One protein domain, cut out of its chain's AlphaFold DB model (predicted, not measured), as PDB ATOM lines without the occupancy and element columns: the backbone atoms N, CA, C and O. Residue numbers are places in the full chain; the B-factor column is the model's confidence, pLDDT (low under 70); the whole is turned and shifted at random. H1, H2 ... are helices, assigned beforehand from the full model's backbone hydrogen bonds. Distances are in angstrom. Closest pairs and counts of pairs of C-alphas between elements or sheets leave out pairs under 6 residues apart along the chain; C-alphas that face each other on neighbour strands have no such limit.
ATOM      1  N   VAL A  32      10.909  -2.609  32.815       94.75
ATOM      2  CA  VAL A  32      10.194  -3.860  33.136       94.75
ATOM      3  C   VAL A  32       8.894  -3.941  32.338       94.75
ATOM      4  O   VAL A  32       8.606  -4.960  31.711       94.75
ATOM      5  N   HIS A  33       8.144  -2.841  32.281       94.56
ATOM      6  CA  HIS A  33       6.937  -2.734  31.477       94.56
ATOM      7  C   HIS A  33       7.224  -2.909  29.981       94.56
ATOM      8  O   HIS A  33       6.534  -3.685  29.313       94.56
ATOM      9  N   ALA A  34       8.255  -2.238  29.460       95.56
ATOM     10  CA  ALA A  34       8.655  -2.353  28.057       95.56
ATOM     11  C   ALA A  34       9.056  -3.790  27.685       95.56
ATOM     12  O   ALA A  34       8.576  -4.330  26.688       95.56
ATOM     13  N   LEU A  35       9.872  -4.443  28.518       97.19
ATOM     14  CA  LEU A  35      10.307  -5.825  28.311       97.19
ATOM     15  C   LEU A  35       9.135  -6.807  28.367       97.19
ATOM     16  O   LEU A  35       9.060  -7.703  27.530       97.19
ATOM     17  N   ALA A  36       8.189  -6.621  29.291       96.75
ATOM     18  CA  ALA A  36       6.993  -7.458  29.366       96.75
ATOM     19  C   ALA A  36       6.125  -7.342  28.099       96.75
ATOM     20  O   ALA A  36       5.637  -8.349  27.582       96.75
ATOM     21  N   ASN A  37       5.968  -6.129  27.561       97.94
ATOM     22  CA  ASN A  37       5.220  -5.900  26.320       97.94
ATOM     23  C   ASN A  37       5.949  -6.501  25.115       97.94
ATOM     24  O   ASN A  37       5.326  -7.173  24.293       97.94
ATOM     25  N   LEU A  38       7.269  -6.324  25.037       98.31
ATOM     26  CA  LEU A  38       8.096  -6.917  23.991       98.31
ATOM     27  C   LEU A  38       8.032  -8.449  24.019       98.31
ATOM     28  O   LEU A  38       7.826  -9.074  22.981       98.31
ATOM     29  N   ALA A  39       8.147  -9.060  25.200       98.50
ATOM     30  CA  ALA A  39       8.022 -10.504  25.367       98.50
ATOM     31  C   ALA A  39       6.636 -11.003  24.926       98.50
ATOM     32  O   ALA A  39       6.540 -11.988  24.193       98.50
ATOM     33  N   GLY A  40       5.570 -10.286  25.298       98.12
ATOM     34  CA  GLY A  40       4.213 -10.567  24.831       98.12
ATOM     35  C   GLY A  40       4.085 -10.488  23.306       98.12
ATOM     36  O   GLY A  40       3.525 -11.393  22.691       98.12
ATOM     37  N   ALA A  41       4.658  -9.459  22.681       98.44
ATOM     38  CA  ALA A  41       4.661  -9.303  21.227       98.44
ATOM     39  C   ALA A  41       5.409 -10.445  20.519       98.44
ATOM     40  O   ALA A  41       4.887 -11.022  19.565       98.44
ATOM     41  N   ILE A  42       6.600 -10.816  21.006       98.56
ATOM     42  CA  ILE A  42       7.399 -11.925  20.459       98.56
ATOM     43  C   ILE A  42       6.651 -13.253  20.594       98.56
ATOM     44  O   ILE A  42       6.649 -14.053  19.653       98.56
ATOM     45  N   LEU A  43       5.998 -13.484  21.736       98.19
ATOM     46  CA  LEU A  43       5.196 -14.680  21.972       98.19
ATOM     47  C   LEU A  43       4.029 -14.764  20.985       98.19
ATOM     48  O   LEU A  43       3.881 -15.786  20.318       98.19
ATOM     49  N   LEU A  44       3.233 -13.698  20.850       98.25
ATOM     50  CA  LEU A  44       2.091 -13.669  19.931       98.25
ATOM     51  C   LEU A  44       2.534 -13.832  18.476       98.25
ATOM     52  O   LEU A  44       1.958 -14.639  17.748       98.25
ATOM     53  N   TRP A  45       3.596 -13.139  18.066       97.75
ATOM     54  CA  TRP A  45       4.177 -13.301  16.736       97.75
ATOM     55  C   TRP A  45       4.605 -14.750  16.474       97.75
ATOM     56  O   TRP A  45       4.222 -15.342  15.463       97.75
ATOM     57  N   SER A  46       5.358 -15.352  17.397       97.69
ATOM     58  CA  SER A  46       5.857 -16.728  17.264       97.69
ATOM     59  C   SER A  46       4.728 -17.754  17.254       97.69
ATOM     60  O   SER A  46       4.785 -18.731  16.507       97.69
ATOM     61  N   LEU A  47       3.695 -17.516  18.059       97.38
ATOM     62  CA  LEU A  47       2.513 -18.357  18.156       97.38
ATOM     63  C   LEU A  47       1.681 -18.306  16.875       97.38
ATOM     64  O   LEU A  47       1.242 -19.347  16.398       97.38
ATOM     65  N   PHE A  48       1.473 -17.118  16.304       97.56
ATOM     66  CA  PHE A  48       0.557 -16.909  15.184       97.56
ATOM     67  C   PHE A  48       1.197 -17.022  13.801       97.56
ATOM     68  O   PHE A  48       0.490 -17.380  12.852       97.56
ATOM     69  N   ARG A  49       2.512 -16.793  13.660       96.69
ATOM     70  CA  ARG A  49       3.222 -16.870  12.367       96.69
ATOM     71  C   ARG A  49       2.957 -18.141  11.540       96.69
ATOM     72  O   ARG A  49       2.889 -17.992  10.323       96.69
ATOM     73  N   PRO A  50       2.792 -19.362  12.104       96.12
ATOM     74  CA  PRO A  50       2.581 -20.545  11.278       96.12
ATOM     75  C   PRO A  50       1.107 -20.750  10.895       96.12
ATOM     76  O   PRO A  50       0.812 -21.561  10.020       96.12
ATOM     77  N   TRP A  51       0.170 -20.027  11.519       95.75
ATOM     78  CA  TRP A  51      -1.265 -20.301  11.392       95.75
ATOM     79  C   TRP A  51      -2.046 -19.202  10.674       95.75
ATOM     80  O   TRP A  51      -3.040 -19.506  10.002       95.75
ATOM     81  N   ILE A  52      -1.623 -17.941  10.803       94.62
ATOM     82  CA  ILE A  52      -2.308 -16.777  10.229       94.62
ATOM     83  C   ILE A  52      -1.332 -15.825   9.529       94.62
ATOM     84  O   ILE A  52      -0.147 -15.761   9.855       94.62
ATOM     85  N   ARG A  53      -1.830 -15.080   8.536       93.88
ATOM     86  CA  ARG A  53      -0.991 -14.232   7.678       93.88
ATOM     87  C   ARG A  53      -0.561 -12.992   8.449       93.88
ATOM     88  O   ARG A  53      -1.319 -12.484   9.272       93.88
ATOM     89  N   TRP A  54       0.619 -12.464   8.135       94.94
ATOM     90  CA  TRP A  54       1.137 -11.274   8.809       94.94
ATOM     91  C   TRP A  54       0.203 -10.061   8.654       94.94
ATOM     92  O   TRP A  54       0.067  -9.290   9.594       94.94
ATOM     93  N   GLN A  55      -0.502  -9.920   7.523       94.62
ATOM     94  CA  GLN A  55      -1.454  -8.822   7.306       94.62
ATOM     95  C   GLN A  55      -2.629  -8.874   8.283       94.62
ATOM     96  O   GLN A  55      -3.111  -7.843   8.735       94.62
ATOM     97  N   GLU A  56      -3.096 -10.073   8.622       94.31
ATOM     98  CA  GLU A  56      -4.196 -10.238   9.570       94.31
ATOM     99  C   GLU A  56      -3.733  -9.997  11.002       94.31
ATOM    100  O   GLU A  56      -4.465  -9.412  11.792       94.31
ATOM    101  N   GLN A  57      -2.501 -10.407  11.318       95.62
ATOM    102  CA  GLN A  57      -1.851 -10.075  12.584       95.62
ATOM    103  C   GLN A  57      -1.710  -8.554  12.734       95.62
ATOM    104  O   GLN A  57      -2.098  -7.998  13.758       95.62
ATOM    105  N   ALA A  58      -1.237  -7.874  11.684       95.81
ATOM    106  CA  ALA A  58      -1.122  -6.421  11.644       95.81
ATOM    107  C   ALA A  58      -2.488  -5.732  11.763       95.81
ATOM    108  O   ALA A  58      -2.613  -4.757  12.497       95.81
ATOM    109  N   LEU A  59      -3.528  -6.253  11.105       96.06
ATOM    110  CA  LEU A  59      -4.876  -5.693  11.193       96.06
ATOM    111  C   LEU A  59      -5.517  -5.924  12.572       96.06
ATOM    112  O   LEU A  59      -6.221  -5.046  13.061       96.06
ATOM    113  N   ALA A  60      -5.245  -7.057  13.228       97.38
ATOM    114  CA  ALA A  60      -5.676  -7.311  14.607       97.38
ATOM    115  C   ALA A  60      -4.970  -6.375  15.597       97.38
ATOM    116  O   ALA A  60      -5.618  -5.798  16.466       97.38
ATOM    117  N   MET A  61      -3.661  -6.165  15.426       97.50
ATOM    118  CA  MET A  61      -2.907  -5.171  16.191       97.50
ATOM    119  C   MET A  61      -3.464  -3.759  15.970       97.50
ATOM    120  O   MET A  61      -3.777  -3.073  16.935       97.50
ATOM    121  N   ALA A  62      -3.651  -3.337  14.715       97.50
ATOM    122  CA  ALA A  62      -4.171  -2.013  14.378       97.50
ATOM    123  C   ALA A  62      -5.592  -1.789  14.920       97.50
ATOM    124  O   ALA A  62      -5.885  -0.726  15.463       97.50
ATOM    125  N   GLY A  63      -6.457  -2.803  14.834       97.88
ATOM    126  CA  GLY A  63      -7.783  -2.777  15.450       97.88
ATOM    127  C   GLY A  63      -7.704  -2.640  16.971       97.88
ATOM    128  O   GLY A  63      -8.428  -1.837  17.555       97.88
ATOM    129  N   GLY A  64      -6.782  -3.362  17.614       98.38
ATOM    130  CA  GLY A  64      -6.512  -3.220  19.043       98.38
ATOM    131  C   GLY A  64      -6.028  -1.821  19.416       98.38
ATOM    132  O   GLY A  64      -6.541  -1.232  20.366       98.38
ATOM    133  N   MET A  65      -5.109  -1.252  18.633       98.50
ATOM    134  CA  MET A  65      -4.626   0.113  18.841       98.50
ATOM    135  C   MET A  65      -5.741   1.147  18.717       98.50
ATOM    136  O   MET A  65      -5.807   2.076  19.523       98.50
ATOM    137  N   LEU A  66      -6.628   0.975  17.736       98.44
ATOM    138  CA  LEU A  66      -7.796   1.829  17.565       98.44
ATOM    139  C   LEU A  66      -8.757   1.699  18.752       98.44
ATOM    140  O   LEU A  66      -9.198   2.713  19.281       98.44
ATOM    141  N   GLY A  67      -9.045   0.477  19.209       98.38
ATOM    142  CA  GLY A  67      -9.891   0.242  20.381       98.38
ATOM    143  C   GLY A  67      -9.352   0.931  21.639       98.38
ATOM    144  O   GLY A  67     -10.098   1.612  22.341       98.38
ATOM    145  N   VAL A  68      -8.043   0.827  21.880       98.62
ATOM    146  CA  VAL A  68      -7.358   1.540  22.969       98.62
ATOM    147  C   VAL A  68      -7.483   3.055  22.815       98.62
ATOM    148  O   VAL A  68      -7.858   3.736  23.765       98.62
ATOM    149  N   ALA A  69      -7.186   3.591  21.630       98.56
ATOM    150  CA  ALA A  69      -7.260   5.028  21.390       98.56
ATOM    151  C   ALA A  69      -8.678   5.564  21.651       98.56
ATOM    152  O   ALA A  69      -8.835   6.592  22.304       98.56
ATOM    153  N   LEU A  70      -9.706   4.835  21.208       98.50
ATOM    154  CA  LEU A  70     -11.103   5.202  21.431       98.50
ATOM    155  C   LEU A  70     -11.470   5.219  22.917       98.50
ATOM    156  O   LEU A  70     -12.070   6.194  23.362       98.50
ATOM    157  N   VAL A  71     -11.105   4.190  23.693       98.25
ATOM    158  CA  VAL A  71     -11.471   4.155  25.121       98.25
ATOM    159  C   VAL A  71     -10.747   5.235  25.921       98.25
ATOM    160  O   VAL A  71     -11.369   5.879  26.754       98.25
ATOM    161  N   VAL A  72      -9.474   5.501  25.620       98.06
ATOM    162  CA  VAL A  72      -8.675   6.529  26.307       98.06
ATOM    163  C   VAL A  72      -9.220   7.941  26.039       98.06
ATOM    164  O   VAL A  72      -9.214   8.794  26.927       98.06
ATOM    165  N   VAL A  73      -9.733   8.189  24.829       98.12
ATOM    166  CA  VAL A  73     -10.402   9.454  24.479       98.12
ATOM    167  C   VAL A  73     -11.786   9.552  25.125       98.12
ATOM    168  O   VAL A  73     -12.153  10.610  25.643       98.12
ATOM    169  N   TRP A  74     -12.563   8.470  25.098       98.00
ATOM    170  CA  TRP A  74     -13.951   8.464  25.558       98.00
ATOM    171  C   TRP A  74     -14.075   8.517  27.083       98.00
ATOM    172  O   TRP A  74     -14.919   9.238  27.611       98.00
ATOM    173  N   ASP A  75     -13.232   7.776  27.796       97.00
ATOM    174  CA  ASP A  75     -13.274   7.703  29.250       97.00
ATOM    175  C   ASP A  75     -12.678   8.967  29.880       97.00
ATOM    176  O   ASP A  75     -11.463   9.195  29.873       97.00
ATOM    177  N   ALA A  76     -13.550   9.803  30.442       95.25
ATOM    178  CA  ALA A  76     -13.160  11.018  31.144       95.25
ATOM    179  C   ALA A  76     -12.338  10.742  32.415       95.25
ATOM    180  O   ALA A  76     -11.647  11.647  32.874       95.25
ATOM    181  N   HIS A  77     -12.378   9.517  32.949       94.06
ATOM    182  CA  HIS A  77     -11.607   9.099  34.120       94.06
ATOM    183  C   HIS A  77     -10.223   8.539  33.761       94.06
ATOM    184  O   HIS A  77      -9.435   8.203  34.646       94.06
ATOM    185  N   SER A  85       0.198  -2.848  25.779       97.75
ATOM    186  CA  SER A  85      -0.474  -4.033  26.312       97.75
ATOM    187  C   SER A  85      -1.931  -4.125  25.875       97.75
ATOM    188  O   SER A  85      -2.364  -5.215  25.521       97.75
ATOM    189  N   GLY A  86      -2.670  -3.016  25.797       98.19
ATOM    190  CA  GLY A  86      -4.039  -3.010  25.269       98.19
ATOM    191  C   GLY A  86      -4.111  -3.533  23.832       98.19
ATOM    192  O   GLY A  86      -4.834  -4.491  23.554       98.19
ATOM    193  N   ALA A  87      -3.277  -3.004  22.937       98.44
ATOM    194  CA  ALA A  87      -3.207  -3.464  21.553       98.44
ATOM    195  C   ALA A  87      -2.744  -4.927  21.429       98.44
ATOM    196  O   ALA A  87      -3.268  -5.668  20.595       98.44
ATOM    197  N   LEU A  88      -1.848  -5.391  22.311       98.69
ATOM    198  CA  LEU A  88      -1.455  -6.804  22.390       98.69
ATOM    199  C   LEU A  88      -2.629  -7.725  22.762       98.69
ATOM    200  O   LEU A  88      -2.699  -8.838  22.244       98.69
ATOM    201  N   HIS A  89      -3.580  -7.277  23.592       98.56
ATOM    202  CA  HIS A  89      -4.812  -8.044  23.835       98.56
ATOM    203  C   HIS A  89      -5.676  -8.115  22.569       98.56
ATOM    204  O   HIS A  89      -6.267  -9.160  22.301       98.56
ATOM    205  N   GLY A  90      -5.691  -7.057  21.753       98.25
ATOM    206  CA  GLY A  90      -6.317  -7.069  20.428       98.25
ATOM    207  C   GLY A  90      -5.671  -8.060  19.467       98.25
ATOM    208  O   GLY A  90      -6.369  -8.875  18.859       98.25
ATOM    209  N   TRP A  91      -4.338  -8.067  19.385       98.38
ATOM    210  CA  TRP A  91      -3.603  -9.058  18.596       98.38
ATOM    211  C   TRP A  91      -3.897 -10.485  19.078       98.38
ATOM    212  O   TRP A  91      -4.175 -11.361  18.258       98.38
ATOM    213  N   ALA A  92      -3.917 -10.718  20.392       98.56
ATOM    214  CA  ALA A  92      -4.253 -12.015  20.971       98.56
ATOM    215  C   ALA A  92      -5.683 -12.462  20.617       98.56
ATOM    216  O   ALA A  92      -5.863 -13.563  20.096       98.56
ATOM    217  N   ALA A  93      -6.686 -11.609  20.852       98.44
ATOM    218  CA  ALA A  93      -8.091 -11.914  20.590       98.44
ATOM    219  C   ALA A  93      -8.352 -12.157  19.097       98.44
ATOM    220  O   ALA A  93      -8.814 -13.232  18.705       98.44
ATOM    221  N   GLY A  94      -8.004 -11.184  18.251       97.94
ATOM    222  CA  GLY A  94      -8.197 -11.271  16.806       97.94
ATOM    223  C   GLY A  94      -7.422 -12.428  16.189       97.94
ATOM    224  O   GLY A  94      -7.976 -13.207  15.411       97.94
ATOM    225  N   GLY A  95      -6.154 -12.588  16.579       97.50
ATOM    226  CA  GLY A  95      -5.293 -13.663  16.096       97.50
ATOM    227  C   GLY A  95      -5.828 -15.049  16.450       97.50
ATOM    228  O   GLY A  95      -5.889 -15.918  15.578       97.50
ATOM    229  N   ALA A  96      -6.294 -15.252  17.685       98.00
ATOM    230  CA  ALA A  96      -6.868 -16.525  18.107       98.00
ATOM    231  C   ALA A  96      -8.174 -16.846  17.360       98.00
ATOM    232  O   ALA A  96      -8.336 -17.965  16.871       98.00
ATOM    233  N   VAL A  97      -9.071 -15.870  17.174       97.62
ATOM    234  CA  VAL A  97     -10.308 -16.081  16.399       97.62
ATOM    235  C   VAL A  97     -10.001 -16.423  14.936       97.62
ATOM    236  O   VAL A  97     -10.541 -17.391  14.398       97.62
ATOM    237  N   LEU A  98      -9.095 -15.688  14.290       96.00
ATOM    238  CA  LEU A  98      -8.680 -15.962  12.909       96.00
ATOM    239  C   LEU A  98      -8.013 -17.335  12.768       96.00
ATOM    240  O   LEU A  98      -8.264 -18.053  11.795       96.00
ATOM    241  N   MET A  99      -7.188 -17.715  13.747       95.88
ATOM    242  CA  MET A  99      -6.563 -19.032  13.818       95.88
ATOM    243  C   MET A  99      -7.620 -20.140  13.900       95.88
ATOM    244  O   MET A  99      -7.549 -21.098  13.126       95.88
ATOM    245  N   ALA A 100      -8.637 -19.988  14.754       96.00
ATOM    246  CA  ALA A 100      -9.750 -20.934  14.848       96.00
ATOM    247  C   ALA A 100     -10.519 -21.045  13.523       96.00
ATOM    248  O   ALA A 100     -10.704 -22.150  13.013       96.00
ATOM    249  N   ILE A 101     -10.912 -19.916  12.921       94.00
ATOM    250  CA  ILE A 101     -11.688 -19.883  11.668       94.00
ATOM    251  C   ILE A 101     -10.944 -20.601  10.536       94.00
ATOM    252  O   ILE A 101     -11.525 -21.412   9.812       94.00
ATOM    253  N   ARG A 102      -9.645 -20.335  10.374       91.75
ATOM    254  CA  ARG A 102      -8.855 -20.884   9.260       91.75
ATOM    255  C   ARG A 102      -8.586 -22.370   9.350       91.75
ATOM    256  O   ARG A 102      -8.416 -23.024   8.315       91.75
ATOM    257  N   HIS A 103      -8.514 -22.880  10.571       93.88
ATOM    258  CA  HIS A 103      -8.132 -24.260  10.835       93.88
ATOM    259  C   HIS A 103      -9.290 -25.108  11.351       93.88
ATOM    260  O   HIS A 103      -9.089 -26.296  11.587       93.88
ATOM    261  N   PHE A 104     -10.507 -24.554  11.400       93.50
ATOM    262  CA  PHE A 104     -11.716 -25.221  11.887       93.50
ATOM    263  C   PHE A 104     -11.927 -26.622  11.293       93.50
ATOM    264  O   PHE A 104     -12.227 -27.567  12.014       93.50
ATOM    265  N   ARG A 105     -11.707 -26.773   9.979       93.50
ATOM    266  CA  ARG A 105     -11.815 -28.059   9.260       93.50
ATOM    267  C   ARG A 105     -10.472 -28.738   8.966       93.50
ATOM    268  O   ARG A 105     -10.458 -29.773   8.315       93.50
ATOM    269  N   LYS A 106      -9.348 -28.145   9.386       94.62
ATOM    270  CA  LYS A 106      -7.991 -28.613   9.045       94.62
ATOM    271  C   LYS A 106      -7.278 -29.269  10.218       94.62
ATOM    272  O   LYS A 106      -6.548 -30.230  10.021       94.62
ATOM    273  N   SER A 107      -7.457 -28.742  11.427       96.81
ATOM    274  CA  SER A 107      -6.779 -29.252  12.615       96.81
ATOM    275  C   SER A 107      -7.566 -28.936  13.879       96.81
ATOM    276  O   SER A 107      -7.631 -27.789  14.320       96.81
ATOM    277  N   ARG A 108      -8.112 -29.981  14.511       96.69
ATOM    278  CA  ARG A 108      -8.795 -29.863  15.810       96.69
ATOM    279  C   ARG A 108      -7.856 -29.344  16.898       96.69
ATOM    280  O   ARG A 108      -8.281 -28.567  17.741       96.69
ATOM    281  N   MET A 109      -6.584 -29.741  16.860       97.38
ATOM    282  CA  MET A 109      -5.577 -29.293  17.826       97.38
ATOM    283  C   MET A 109      -5.383 -27.773  17.772       97.38
ATOM    284  O   MET A 109      -5.425 -27.118  18.806       97.38
ATOM    285  N   VAL A 110      -5.235 -27.193  16.575       96.75
ATOM    286  CA  VAL A 110      -5.060 -25.736  16.406       96.75
ATOM    287  C   VAL A 110      -6.287 -24.970  16.899       96.75
ATOM    288  O   VAL A 110      -6.156 -23.933  17.544       96.75
ATOM    289  N   VAL A 111      -7.481 -25.506  16.646       97.38
ATOM    290  CA  VAL A 111      -8.741 -24.937  17.138       97.38
ATOM    291  C   VAL A 111      -8.803 -24.965  18.667       97.38
ATOM    292  O   VAL A 111      -9.158 -23.960  19.277       97.38
ATOM    293  N   TRP A 112      -8.404 -26.068  19.304       97.94
ATOM    294  CA  TRP A 112      -8.333 -26.144  20.766       97.94
ATOM    295  C   TRP A 112      -7.318 -25.172  21.362       97.94
ATOM    296  O   TRP A 112      -7.625 -24.529  22.362       97.94
ATOM    297  N   ILE A 113      -6.154 -25.001  20.728       97.81
ATOM    298  CA  ILE A 113      -5.174 -23.984  21.136       97.81
ATOM    299  C   ILE A 113      -5.802 -22.587  21.044       97.81
ATOM    300  O   ILE A 113      -5.696 -21.808  21.987       97.81
ATOM    301  N   ALA A 114      -6.507 -22.273  19.953       97.69
ATOM    302  CA  ALA A 114      -7.196 -20.993  19.804       97.69
ATOM    303  C   ALA A 114      -8.236 -20.757  20.909       97.69
ATOM    304  O   ALA A 114      -8.265 -19.680  21.506       97.69
ATOM    305  N   PHE A 115      -9.052 -21.765  21.223       98.06
ATOM    306  CA  PHE A 115     -10.025 -21.673  22.309       98.06
ATOM    307  C   PHE A 115      -9.365 -21.512  23.676       98.06
ATOM    308  O   PHE A 115      -9.822 -20.685  24.460       98.06
ATOM    309  N   ALA A 116      -8.280 -22.234  23.952       98.00
ATOM    310  CA  ALA A 116      -7.536 -22.093  25.200       98.00
ATOM    311  C   ALA A 116      -6.969 -20.672  25.365       98.00
ATOM    312  O   ALA A 116      -7.068 -20.096  26.447       98.00
ATOM    313  N   LEU A 117      -6.446 -20.074  24.288       97.94
ATOM    314  CA  LEU A 117      -5.976 -18.684  24.299       97.94
ATOM    315  C   LEU A 117      -7.112 -17.697  24.584       97.94
ATOM    316  O   LEU A 117      -6.946 -16.802  25.409       97.94
ATOM    317  N   LEU A 118      -8.269 -17.868  23.936       98.25
ATOM    318  CA  LEU A 118      -9.441 -17.015  24.158       98.25
ATOM    319  C   LEU A 118      -9.992 -17.159  25.578       98.25
ATOM    320  O   LEU A 118     -10.313 -16.155  26.207       98.25
ATOM    321  N   ALA A 119     -10.058 -18.383  26.101       97.94
ATOM    322  CA  ALA A 119     -10.490 -18.644  27.469       97.94
ATOM    323  C   ALA A 119      -9.524 -18.018  28.484       97.94
ATOM    324  O   ALA A 119      -9.962 -17.308  29.387       97.94
ATOM    325  N   GLY A 120      -8.213 -18.206  28.304       97.62
ATOM    326  CA  GLY A 120      -7.198 -17.584  29.155       97.62
ATOM    327  C   GLY A 120      -7.258 -16.055  29.119       97.62
ATOM    328  O   GLY A 120      -7.175 -15.408  30.163       97.62
ATOM    329  N   LEU A 121      -7.476 -15.472  27.937       97.31
ATOM    330  CA  LEU A 121      -7.672 -14.033  27.774       97.31
ATOM    331  C   LEU A 121      -8.936 -13.544  28.493       97.31
ATOM    332  O   LEU A 121      -8.874 -12.552  29.213       97.31
ATOM    333  N   ALA A 122     -10.061 -14.243  28.336       96.69
ATOM    334  CA  ALA A 122     -11.319 -13.896  28.989       96.69
ATOM    335  C   ALA A 122     -11.199 -13.967  30.516       96.69
ATOM    336  O   ALA A 122     -11.575 -13.016  31.194       96.69
ATOM    337  N   ILE A 123     -10.607 -15.038  31.055       95.62
ATOM    338  CA  ILE A 123     -10.348 -15.177  32.495       95.62
ATOM    339  C   ILE A 123      -9.497 -14.008  32.990       95.62
ATOM    340  O   ILE A 123      -9.861 -13.357  33.965       95.62
ATOM    341  N   LYS A 124      -8.399 -13.687  32.295       93.88
ATOM    342  CA  LYS A 124      -7.543 -12.547  32.646       93.88
ATOM    343  C   LYS A 124      -8.323 -11.227  32.670       93.88
ATOM    344  O   LYS A 124      -8.172 -10.461  33.615       93.88
ATOM    345  N   LEU A 125      -9.127 -10.957  31.640       94.00
ATOM    346  CA  LEU A 125      -9.915  -9.725  31.544       94.00
ATOM    347  C   LEU A 125     -10.976  -9.646  32.648       94.00
ATOM    348  O   LEU A 125     -11.143  -8.587  33.236       94.00
ATOM    349  N   LEU A 126     -11.639 -10.759  32.971       92.94
ATOM    350  CA  LEU A 126     -12.615 -10.826  34.062       92.94
ATOM    351  C   LEU A 126     -11.963 -10.585  35.425       92.94
ATOM    352  O   LEU A 126     -12.494  -9.816  36.220       92.94
ATOM    353  N   LEU A 127     -10.797 -11.185  35.677       90.00
ATOM    354  CA  LEU A 127     -10.036 -10.940  36.904       90.00
ATOM    355  C   LEU A 127      -9.615  -9.469  37.022       90.00
ATOM    356  O   LEU A 127      -9.598  -8.931  38.124       90.00
ATOM    357  N   ALA A 128      -9.321  -8.807  35.900       87.69
ATOM    358  CA  ALA A 128      -8.945  -7.399  35.876       87.69
ATOM    359  C   ALA A 128     -10.104  -6.432  36.179       87.69
ATOM    360  O   ALA A 128      -9.840  -5.325  36.637       87.69
ATOM    361  N   LEU A 129     -11.369  -6.827  35.977       82.75
ATOM    362  CA  LEU A 129     -12.530  -5.968  36.273       82.75
ATOM    363  C   LEU A 129     -12.665  -5.626  37.764       82.75
ATOM    364  O   LEU A 129     -13.265  -4.610  38.096       82.75
ATOM    365  N   GLY A 130     -12.128  -6.469  38.653       73.62
ATOM    366  CA  GLY A 130     -12.162  -6.263  40.104       73.62
ATOM    367  C   GLY A 130     -10.885  -5.655  40.688       73.62
ATOM    368  O   GLY A 130     -10.772  -5.554  41.907       73.62
ATOM    369  N   LEU A 131      -9.898  -5.306  39.856       78.81
ATOM    370  CA  LEU A 131      -8.629  -4.756  40.326       78.81
ATOM    371  C   LEU A 131      -8.665  -3.229  40.302       78.81
ATOM    372  O   LEU A 131      -8.616  -2.613  39.241       78.81
ATOM    373  N   GLU A 132      -8.661  -2.622  41.484       68.19
ATOM    374  CA  GLU A 132      -8.494  -1.169  41.632       68.19
ATOM    375  C   GLU A 132      -7.022  -0.744  41.568       68.19
ATOM    376  O   GLU A 132      -6.702   0.404  41.268       68.19
ATOM    377  N   THR A 133      -6.101  -1.678  41.828       72.50
ATOM    378  CA  THR A 133      -4.661  -1.414  41.840       72.50
ATOM    379  C   THR A 133      -3.889  -2.399  40.970       72.50
ATOM    380  O   THR A 133      -4.282  -3.542  40.718       72.50
ATOM    381  N   SER A 134      -2.760  -1.927  40.457       82.50
ATOM    382  CA  SER A 134      -1.793  -2.746  39.736       82.50
ATOM    383  C   SER A 134      -0.919  -3.540  40.708       82.50
ATOM    384  O   SER A 134      -0.529  -2.994  41.742       82.50
ATOM    385  N   PRO A 135      -0.492  -4.764  40.350       83.38
ATOM    386  CA  PRO A 135       0.566  -5.457  41.078       83.38
ATOM    387  C   PRO A 135       1.791  -4.560  41.315       83.38
ATOM    388  O   PRO A 135       2.247  -3.880  40.394       83.38
ATOM    389  N   ALA A 136       2.353  -4.597  42.529       82.06
ATOM    390  CA  ALA A 136       3.456  -3.720  42.946       82.06
ATOM    391  C   ALA A 136       4.680  -3.784  42.013       82.06
ATOM    392  O   ALA A 136       5.370  -2.785  41.834       82.06
ATOM    393  N   VAL A 137       4.901  -4.934  41.362       85.50
ATOM    394  CA  VAL A 137       5.981  -5.160  40.384       85.50
ATOM    395  C   VAL A 137       5.988  -4.148  39.232       85.50
ATOM    396  O   VAL A 137       7.034  -3.906  38.636       85.50
ATOM    397  N   TRP A 138       4.836  -3.554  38.906       88.62
ATOM    398  CA  TRP A 138       4.738  -2.591  37.814       88.62
ATOM    399  C   TRP A 138       5.266  -1.214  38.204       88.62
ATOM    400  O   TRP A 138       5.877  -0.553  37.369       88.62
ATOM    401  N   GLY A 139       5.067  -0.780  39.452       89.31
ATOM    402  CA  GLY A 139       5.472   0.554  39.911       89.31
ATOM    403  C   GLY A 139       4.705   1.720  39.266       89.31
ATOM    404  O   GLY A 139       5.141   2.861  39.365       89.31
ATOM    405  N   PHE A 140       3.585   1.452  38.592       89.38
ATOM    406  CA  PHE A 140       2.648   2.444  38.058       89.38
ATOM    407  C   PHE A 140       1.241   1.833  38.017       89.38
ATOM    408  O   PHE A 140       1.135   0.616  37.831       89.38
ATOM    409  N   PRO A 141       0.166   2.631  38.125       90.06
ATOM    410  CA  PRO A 141      -1.183   2.087  38.071       90.06
ATOM    411  C   PRO A 141      -1.572   1.722  36.630       90.06
ATOM    412  O   PRO A 141      -1.265   2.443  35.675       90.06
ATOM    413  N   VAL A 142      -2.231   0.575  36.464       92.38
ATOM    414  CA  VAL A 142      -2.620   0.026  35.160       92.38
ATOM    415  C   VAL A 142      -4.031   0.485  34.821       92.38
ATOM    416  O   VAL A 142      -4.971   0.223  35.562       92.38
ATOM    417  N   TYR A 143      -4.190   1.108  33.656       94.75
ATOM    418  CA  TYR A 143      -5.503   1.444  33.115       94.75
ATOM    419  C   TYR A 143      -6.116   0.216  32.416       94.75
ATOM    420  O   TYR A 143      -5.928  -0.009  31.216       94.75
ATOM    421  N   TYR A 144      -6.812  -0.619  33.191       95.00
ATOM    422  CA  TYR A 144      -7.391  -1.888  32.731       95.00
ATOM    423  C   TYR A 144      -8.432  -1.783  31.596       95.00
ATOM    424  O   TYR A 144      -8.443  -2.694  30.758       95.00
ATOM    425  N   PRO A 145      -9.254  -0.715  31.461       95.81
ATOM    426  CA  PRO A 145     -10.208  -0.614  30.351       95.81
ATOM    427  C   PRO A 145      -9.559  -0.715  28.962       95.81
ATOM    428  O   PRO A 145     -10.159  -1.265  28.036       95.81
ATOM    429  N   ALA A 146      -8.297  -0.289  28.818       97.31
ATOM    430  CA  ALA A 146      -7.546  -0.439  27.571       97.31
ATOM    431  C   ALA A 146      -7.339  -1.904  27.151       97.31
ATOM    432  O   ALA A 146      -7.256  -2.187  25.955       97.31
ATOM    433  N   HIS A 147      -7.261  -2.858  28.087       97.38
ATOM    434  CA  HIS A 147      -7.108  -4.280  27.749       97.38
ATOM    435  C   HIS A 147      -8.372  -4.843  27.106       97.38
ATOM    436  O   HIS A 147      -8.281  -5.528  26.088       97.38
ATOM    437  N   LEU A 148      -9.543  -4.513  27.657       97.25
ATOM    438  CA  LEU A 148     -10.823  -4.929  27.091       97.25
ATOM    439  C   LEU A 148     -11.081  -4.233  25.751       97.25
ATOM    440  O   LEU A 148     -11.383  -4.902  24.764       97.25
ATOM    441  N   ALA A 149     -10.910  -2.911  25.691       98.06
ATOM    442  CA  ALA A 149     -11.122  -2.151  24.464       98.06
ATOM    443  C   ALA A 149     -10.182  -2.605  23.339       98.06
ATOM    444  O   ALA A 149     -10.611  -2.769  22.197       98.06
ATOM    445  N   GLY A 150      -8.920  -2.889  23.669       98.50
ATOM    446  CA  GLY A 150      -7.968  -3.474  22.736       98.50
ATOM    447  C   GLY A 150      -8.392  -4.864  22.262       98.50
ATOM    448  O   GLY A 150      -8.416  -5.108  21.057       98.50
ATOM    449  N   ALA A 151      -8.796  -5.758  23.173       98.38
ATOM    450  CA  ALA A 151      -9.294  -7.093  22.825       98.38
ATOM    451  C   ALA A 151     -10.485  -7.039  21.854       98.38
ATOM    452  O   ALA A 151     -10.491  -7.751  20.849       98.38
ATOM    453  N   VAL A 152     -11.461  -6.163  22.118       97.75
ATOM    454  CA  VAL A 152     -12.629  -5.943  21.248       97.75
ATOM    455  C   VAL A 152     -12.203  -5.352  19.903       97.75
ATOM    456  O   VAL A 152     -12.598  -5.863  18.855       97.75
ATOM    457  N   GLY A 153     -11.360  -4.317  19.909       97.81
ATOM    458  CA  GLY A 153     -10.873  -3.668  18.691       97.81
ATOM    459  C   GLY A 153     -10.134  -4.631  17.758       97.81
ATOM    460  O   GLY A 153     -10.314  -4.590  16.538       97.81
ATOM    461  N   GLY A 154      -9.370  -5.570  18.318       97.44
ATOM    462  CA  GLY A 154      -8.654  -6.594  17.553       97.44
ATOM    463  C   GLY A 154      -9.544  -7.590  16.803       97.44
ATOM    464  O   GLY A 154      -9.055  -8.293  15.920       97.44
ATOM    465  N   LEU A 155     -10.851  -7.634  17.087       96.31
ATOM    466  CA  LEU A 155     -11.811  -8.459  16.345       96.31
ATOM    467  C   LEU A 155     -12.230  -7.838  15.003       96.31
ATOM    468  O   LEU A 155     -12.799  -8.537  14.168       96.31
ATOM    469  N   PHE A 156     -11.920  -6.565  14.742       89.12
ATOM    470  CA  PHE A 156     -12.235  -5.893  13.475       89.12
ATOM    471  C   PHE A 156     -11.858  -6.686  12.197       89.12
ATOM    472  O   PHE A 156     -12.736  -6.880  11.349       89.12
ATOM    473  N   PRO A 157     -10.627  -7.224  12.031       83.56
ATOM    474  CA  PRO A 157     -10.284  -8.081  10.889       83.56
ATOM    475  C   PRO A 157     -11.213  -9.285  10.721       83.56
ATOM    476  O   PRO A 157     -11.493  -9.677   9.590       83.56
ATOM    477  N   VAL A 158     -11.723  -9.870  11.808       85.50
ATOM    478  CA  VAL A 158     -12.594 -11.055  11.756       85.50
ATOM    479  C   VAL A 158     -13.863 -10.756  10.961       85.50
ATOM    480  O   VAL A 158     -14.296 -11.582  10.157       85.50
ATOM    481  N   LEU A 159     -14.419  -9.549  11.107       78.56
ATOM    482  CA  LEU A 159     -15.625  -9.125  10.391       78.56
ATOM    483  C   LEU A 159     -15.443  -9.161   8.867       78.56
ATOM    484  O   LEU A 159     -16.390  -9.444   8.134       78.56
ATOM    485  N   THR A 160     -14.221  -8.937   8.377       74.31
ATOM    486  CA  THR A 160     -13.914  -9.017   6.938       74.31
ATOM    487  C   THR A 160     -13.942 -10.456   6.411       74.31
ATOM    488  O   THR A 160     -14.225 -10.677   5.234       74.31
ATOM    489  N   HIS A 161     -13.739 -11.449   7.282       69.62
ATOM    490  CA  HIS A 161     -13.790 -12.871   6.940       69.62
ATOM    491  C   HIS A 161     -15.198 -13.471   7.022       69.62
ATOM    492  O   HIS A 161     -15.471 -14.447   6.326       69.62
TER     493      HIS A 161
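Overview. This is residues 32 to 77 and 85 to 161 of the 173 residues of a protein of Curvibacter sp. AEP1-3 (UniProt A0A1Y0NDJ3). H3 makes the core of an elongated, all-helix body; H1 and H4 run along it on different sides, and H2 crosses it at a steep tilt. Short H5 packs on H2 and H3, H6 packs on parts of the same two, and the loop of residues 129 to 144 lies at one end. The printed part has 123 residues with six named helices, H1 to H6 in chain order, and no named strand. It is compact, with a radius of gyration of the C-alphas of 14.5 A, and spans 44 by 27 by 24 A.

Arrangement. Start at H1, residues 32 to 48, which touches the hub H3, residues 85 to 103, at a shallow tilt of 10 degrees, the same way; their closest C-alphas, Asn 37 and Ser 85, are 6.0 A apart. Look next at H2, residues 54 to 74: it touches H3 at a steep tilt of 41 degrees, opposite ways, closest at C-alphas 64 and 90, 4.1 A. H4, residues 108 to 128, forms a helical hairpin with H3, closest at C-alphas 100 and 111, 4.7 A, and is apart from H1. H5, residues 145 to 153, touches H3 at C-alphas 90 and 151, their closest, 3.8 A. H6, residues 156 to 161, touches H3 with residues 94 to 98 of H3 alone, closest at C-alphas 98 and 158, 6.4 A. In H1 to H5 every O i to N i+4 pair is within hydrogen-bond range; H6 has 0 of 2, but 3 of 3 O i to N i+3 pairs.

Along the chain. Find C-alpha 32 at (10.194, -3.860, 33.136); from there H1 runs 24.2 A. H2 measures 30.0 A, H3 26.6 A and H4 30.1 A. H6 ends at C-alpha 161, (-13.790, -12.871, 6.940).

Size, cuts and confidence. C-alphas 76 and 106 are farthest apart, 45.7 A. Residues 78 to 84 are not printed; the gap is 18.9 A. The H4 to H5 link is long, 16 residues. Residues 132 and 161 have pLDDT under 70.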